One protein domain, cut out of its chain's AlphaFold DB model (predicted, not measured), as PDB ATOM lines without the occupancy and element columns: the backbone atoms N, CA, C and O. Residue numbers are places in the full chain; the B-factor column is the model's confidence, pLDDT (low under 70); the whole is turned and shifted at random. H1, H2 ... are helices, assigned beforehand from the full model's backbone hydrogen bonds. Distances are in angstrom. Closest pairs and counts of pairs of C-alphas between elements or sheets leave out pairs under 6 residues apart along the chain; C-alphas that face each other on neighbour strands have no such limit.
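This is residues 22 to 66 of the 75 residues of an uncharacterized protein of Gammaproteobacteria bacterium (UniProt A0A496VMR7). One longer helix, H1, and a shorter one, H3, are set apart from each other, with the small helix H2 touching H1 and coming near H3, so that the three centres make a triangle with few contacts between its corners. After H1 the backbone folds back through residues 36 to 42 to reach H2, and residues 62 to 66 follow H3 to where the printed part ends. The printed part has 45 residues with three named helices, in the order H1, H2, H3, and no named strand; the class is all helix. The whole is compact, with a radius of gyration of the C-alphas of 9.8 A and spans of 26 by 21 by 14 A.

H1 takes residues 22 to 35 and is 19.9 A long from first to last C-alpha; C-alpha 22 is at (273.121, 354.598, 403.159) and C-alpha 35 at (280.237, 337.020, 409.337). H2 takes residues 43 to 47 and is 6.0 A long. H3 takes residues 54 to 61, is 10.6 A long, and ends with C-alpha 61 at (286.354, 351.173, 413.063).

H1 and H2 touch, and their closest C-alphas, those of Val 26 and Ile 46, are 6.1 A apart. H2 and H3 are close but not clearly touching; their closest C-alphas, those of Gln 45 and Leu 61, are 7.6 A apart. H1 and H3 are apart. In H1, H2 and H3 every O i to N i+4 pair is within hydrogen-bond range.

The C-alphas of Ala 23 and Ser 66, the two farthest apart, are 27.1 A from each other. The printed part has no cut. The links H1 to H2, of 7 residues, and H2 to H3, of 6 residues, are short. The mean pLDDT of the printed part is 92.0, and residue 66 is under 70.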
ATOM      1  N   GLN A  22     272.466 354.575 401.850       94.56
ATOM      2  CA  GLN A  22     273.121 354.598 403.159       94.56
ATOM      3  C   GLN A  22     272.644 353.466 404.070       94.56
ATOM      4  O   GLN A  22     273.463 352.759 404.657       94.56
ATOM      5  N   ALA A  23     271.329 353.234 404.139       93.94
ATOM      6  CA  ALA A  23     270.767 352.142 404.931       93.94
ATOM      7  C   ALA A  23     271.292 350.776 404.463       93.94
ATOM      8  O   ALA A  23     271.694 349.946 405.276       93.94
ATOM      9  N   ARG A  24     271.367 350.569 403.142       95.25
ATOM     10  CA  ARG A  24     271.872 349.324 402.557       95.25
ATOM     11  C   ARG A  24     273.358 349.130 402.846       95.25
ATOM     12  O   ARG A  24     273.753 348.010 403.152       95.25
ATOM     13  N   ILE A  25     274.164 350.188 402.772       94.62
ATOM     14  CA  ILE A  25     275.589 350.137 403.127       94.62
ATOM     15  C   ILE A  25     275.746 349.714 404.587       94.62
ATOM     16  O   ILE A  25     276.479 348.768 404.862       94.62
ATOM     17  N   VAL A  26     275.006 350.344 405.505       96.25
ATOM     18  CA  VAL A  26     275.073 350.003 406.932       96.25
ATOM     19  C   VAL A  26     274.704 348.542 407.173       96.25
ATOM     20  O   VAL A  26     275.465 347.838 407.830       96.25
ATOM     21  N   THR A  27     273.591 348.059 406.610       96.56
ATOM     22  CA  THR A  27     273.175 346.660 406.788       96.56
ATOM     23  C   THR A  27     274.241 345.689 406.292       96.56
ATOM     24  O   THR A  27     274.564 344.732 406.984       96.56
ATOM     25  N   ARG A  28     274.829 345.943 405.116       95.94
ATOM     26  CA  ARG A  28     275.874 345.071 404.555       95.94
ATOM     27  C   ARG A  28     277.143 345.083 405.395       95.94
ATOM     28  O   ARG A  28     277.752 344.036 405.575       95.94
ATOM     29  N   PHE A  29     277.514 346.243 405.924       95.75
ATOM     30  CA  PHE A  29     278.676 346.369 406.793       95.75
ATOM     31  C   PHE A  29     278.466 345.608 408.108       95.75
ATOM     32  O   PHE A  29     279.343 344.864 408.529       95.75
ATOM     33  N   GLN A  30     277.284 345.727 408.723       96.25
ATOM     34  CA  GLN A  30     276.931 344.960 409.922       96.25
ATOM     35  C   GLN A  30     276.933 343.450 409.662       96.25
ATOM     36  O   GLN A  30     277.473 342.708 410.474       96.25
ATOM     37  N   SER A  31     276.398 343.002 408.521       96.75
ATOM     38  CA  SER A  31     276.479 341.590 408.127       96.75
ATOM     39  C   SER A  31     277.928 341.119 408.006       96.75
ATOM     40  O   SER A  31     278.262 340.089 408.566       96.75
ATOM     41  N   ALA A  32     278.806 341.897 407.368       94.12
ATOM     42  CA  ALA A  32     280.216 341.528 407.235       94.12
ATOM     43  C   ALA A  32     280.950 341.460 408.587       94.12
ATOM     44  O   ALA A  32     281.771 340.574 408.789       94.12
ATOM     45  N   ILE A  33     280.647 342.372 409.520       93.81
ATOM     46  CA  ILE A  33     281.186 342.322 410.888       93.81
ATOM     47  C   ILE A  33     280.762 341.022 411.580       93.81
ATOM     48  O   ILE A  33     281.600 340.356 412.182       93.81
ATOM     49  N   ALA A  34     279.479 340.661 411.468       94.12
ATOM     50  CA  ALA A  34     278.940 339.441 412.059       94.12
ATOM     51  C   ALA A  34     279.529 338.174 411.414       94.12
ATOM     52  O   ALA A  34     279.921 337.256 412.126       94.12
ATOM     53  N   ASP A  35     279.655 338.145 410.084       95.56
ATOM     54  CA  ASP A  35     280.237 337.020 409.337       95.56
ATOM     55  C   ASP A  35     281.711 336.770 409.709       95.56
ATOM     56  O   ASP A  35     282.199 335.644 409.610       95.56
ATOM     57  N   LEU A  36     282.424 337.817 410.138       91.00
ATOM     58  CA  LEU A  36     283.823 337.763 410.568       91.00
ATOM     59  C   LEU A  36     283.997 337.592 412.086       91.00
ATOM     60  O   LEU A  36     285.134 337.617 412.557       91.00
ATOM     61  N   ASP A  37     282.903 337.439 412.841       91.75
ATOM     62  CA  ASP A  37     282.900 337.355 414.310       91.75
ATOM     63  C   ASP A  37     283.678 338.512 414.976       91.75
ATOM     64  O   ASP A  37     284.444 338.348 415.927       91.75
ATOM     65  N   MET A  38     283.535 339.716 414.411       89.94
ATOM     66  CA  MET A  38     284.192 340.930 414.892       89.94
ATOM     67  C   MET A  38     283.297 341.703 415.867       89.94
ATOM     68  O   MET A  38     282.076 341.578 415.869       89.94
ATOM     69  N   GLU A  39     283.912 342.572 416.674       91.81
ATOM     70  CA  GLU A  39     283.178 343.448 417.591       91.81
ATOM     71  C   GLU A  39     282.172 344.334 416.839       91.81
ATOM     72  O   GLU A  39     282.545 345.105 415.945       91.81
ATOM     73  N   GLU A  40     280.902 344.256 417.243       94.31
ATOM     74  CA  GLU A  40     279.817 345.023 416.638       94.31
ATOM     75  C   GLU A  40     280.086 346.532 416.629       94.31
ATOM     76  O   GLU A  40     280.639 347.118 417.564       94.31
ATOM     77  N   ARG A  41     279.632 347.191 415.559       95.50
ATOM     78  CA  ARG A  41     279.685 348.649 415.417       95.50
ATOM     79  C   ARG A  41     278.293 349.206 415.213       95.50
ATOM     80  O   ARG A  41     277.478 348.665 414.465       95.50
ATOM     81  N   SER A  42     278.024 350.318 415.889       95.94
ATOM     82  CA  SER A  42     276.724 350.970 415.809       95.94
ATOM     83  C   SER A  42     276.460 351.502 414.399       95.94
ATOM     84  O   SER A  42     277.363 351.950 413.688       95.94
ATOM     85  N   VAL A  43     275.177 351.545 414.032       94.88
ATOM     86  CA  VAL A  43     274.687 352.177 412.796       94.88
ATOM     87  C   VAL A  43     275.268 353.582 412.617       94.88
ATOM     88  O   VAL A  43     275.639 353.962 411.510       94.88
ATOM     89  N   ALA A  44     275.363 354.357 413.701       95.75
ATOM     90  CA  ALA A  44     275.887 355.718 413.663       95.75
ATOM     91  C   ALA A  44     277.388 355.762 413.335       95.75
ATOM     92  O   ALA A  44     277.789 356.577 412.507       95.75
ATOM     93  N   GLN A  45     278.192 354.871 413.932       95.94
ATOM     94  CA  GLN A  45     279.626 354.766 413.643       95.94
ATOM     95  C   GLN A  45     279.878 354.417 412.173       95.94
ATOM     96  O   GLN A  45     280.734 355.027 411.546       95.94
ATOM     97  N   ILE A  46     279.106 353.484 411.609       96.12
ATOM     98  CA  ILE A  46     279.256 353.074 410.206       96.12
ATOM     99  C   ILE A  46     278.777 354.190 409.266       96.12
ATOM    100  O   ILE A  46     279.476 354.558 408.326       96.12
ATOM    101  N   ARG A  47     277.603 354.778 409.536       94.75
ATOM    102  CA  ARG A  47     277.011 355.827 408.690       94.75
ATOM    103  C   ARG A  47     277.893 357.070 408.586       94.75
ATOM    104  O   ARG A  47     277.923 357.692 407.532       94.75
ATOM    105  N   HIS A  48     278.599 357.434 409.656       94.69
ATOM    106  CA  HIS A  48     279.473 358.610 409.664       94.69
ATOM    107  C   HIS A  48     280.678 358.484 408.718       94.69
ATOM    108  O   HIS A  48     281.291 359.488 408.376       94.69
ATOM    109  N   LEU A  49     281.006 357.264 408.287       94.62
ATOM    110  CA  LEU A  49     282.178 356.975 407.467       94.62
ATOM    111  C   LEU A  49     281.827 356.700 405.992       94.62
ATOM    112  O   LEU A  49     282.720 356.423 405.193       94.62
ATOM    113  N   ILE A  50     280.545 356.781 405.613       93.50
ATOM    114  CA  ILE A  50     280.104 356.661 404.214       93.50
ATOM    115  C   ILE A  50     280.697 357.816 403.396       93.50
ATOM    116  O   ILE A  50     280.676 358.963 403.834       93.50
ATOM    117  N   GLY A  51     281.234 357.496 402.217       91.56
ATOM    118  CA  GLY A  51     281.944 358.444 401.352       91.56
ATOM    119  C   GLY A  51     283.457 358.513 401.601       91.56
ATOM    120  O   GLY A  51     284.171 359.159 400.836       91.56
ATOM    121  N   LEU A  52     283.975 357.825 402.627       92.81
ATOM    122  CA  LEU A  52     285.417 357.667 402.845       92.81
ATOM    123  C   LEU A  52     285.964 356.423 402.129       92.81
ATOM    124  O   LEU A  52     285.241 355.475 401.826       92.81
ATOM    125  N   GLY A  53     287.278 356.409 401.895       89.12
ATOM    126  CA  GLY A  53     287.967 355.239 401.353       89.12
ATOM    127  C   GLY A  53     287.913 354.046 402.314       89.12
ATOM    128  O   GLY A  53     288.033 354.216 403.528       89.12
ATOM    129  N   ALA A  54     287.776 352.831 401.775       89.31
ATOM    130  CA  ALA A  54     287.580 351.608 402.562       89.31
ATOM    131  C   ALA A  54     288.651 351.388 403.649       89.31
ATOM    132  O   ALA A  54     288.316 351.026 404.772       89.31
ATOM    133  N   GLU A  55     289.925 351.658 403.351       88.94
ATOM    134  CA  GLU A  55     291.018 351.556 404.327       88.94
ATOM    135  C   GLU A  55     290.816 352.504 405.517       88.94
ATOM    136  O   GLU A  55     290.958 352.094 406.669       88.94
ATOM    137  N   THR A  56     290.421 353.753 405.259       91.12
ATOM    138  CA  THR A  56     290.110 354.736 406.304       91.12
ATOM    139  C   THR A  56     288.935 354.271 407.155       91.12
ATOM    140  O   THR A  56     289.001 354.347 408.379       91.12
ATOM    141  N   VAL A  57     287.879 353.743 406.529       93.81
ATOM    142  CA  VAL A  57     286.716 353.199 407.247       93.81
ATOM    143  C   VAL A  57     287.142 352.060 408.174       93.81
ATOM    144  O   VAL A  57     286.840 352.084 409.367       93.81
ATOM    145  N   ILE A  58     287.878 351.081 407.641       91.25
ATOM    146  CA  ILE A  58     288.303 349.887 408.379       91.25
ATOM    147  C   ILE A  58     289.237 350.260 409.527       91.25
ATOM    148  O   ILE A  58     289.004 349.824 410.645       91.25
ATOM    149  N   THR A  59     290.258 351.083 409.292       91.31
ATOM    150  CA  THR A  59     291.215 351.487 410.338       91.31
ATOM    151  C   THR A  59     290.580 352.364 411.416       91.31
ATOM    152  O   THR A  59     290.974 352.286 412.577       91.31
ATOM    153  N   THR A  60     289.556 353.150 411.068       93.12
ATOM    154  CA  THR A  60     288.793 353.946 412.042       93.12
ATOM    155  C   THR A  60     287.907 353.061 412.916       93.12
ATOM    156  O   THR A  60     287.835 353.256 414.130       93.12
ATOM    157  N   LEU A  61     287.224 352.081 412.318       93.25
ATOM    158  CA  LEU A  61     286.354 351.173 413.063       93.25
ATOM    159  C   LEU A  61     287.160 350.120 413.823       93.25
ATOM    160  O   LEU A  61     286.833 349.813 414.958       93.25
ATOM    161  N   PHE A  62     288.241 349.604 413.264       91.81
ATOM    162  CA  PHE A  62     288.989 348.478 413.812       91.81
ATOM    163  C   PHE A  62     290.485 348.808 413.917       91.81
ATOM    164  O   PHE A  62     291.307 348.218 413.218       91.81
ATOM    165  N   PRO A  63     290.870 349.736 414.813       88.44
ATOM    166  CA  PRO A  63     292.239 350.254 414.889       88.44
ATOM    167  C   PRO A  63     293.283 349.197 415.279       88.44
ATOM    168  O   PRO A  63     294.463 349.356 414.980       88.44
ATOM    169  N   ASN A  64     292.857 348.109 415.927       82.38
ATOM    170  CA  ASN A  64     293.731 347.012 416.355       82.38
ATOM    171  C   ASN A  64     293.774 345.846 415.353       82.38
ATOM    172  O   ASN A  64     294.472 344.858 415.585       82.38
ATOM    173  N   THR A  65     293.041 345.935 414.242       71.56
ATOM    174  CA  THR A  65     293.032 344.901 413.209       71.56
ATOM    175  C   THR A  65     294.066 345.270 412.157       71.56
ATOM    176  O   THR A  65     293.940 346.276 411.462       71.56
ATOM    177  N   SER A  66     295.135 344.478 412.037       57.44
ATOM    178  CA  SER A  66     296.121 344.717 410.981       57.44
ATOM    179  C   SER A  66     295.452 344.527 409.612       57.44
ATOM    180  O   SER A  66     294.829 343.492 409.372       57.44
TER     181      SER A  66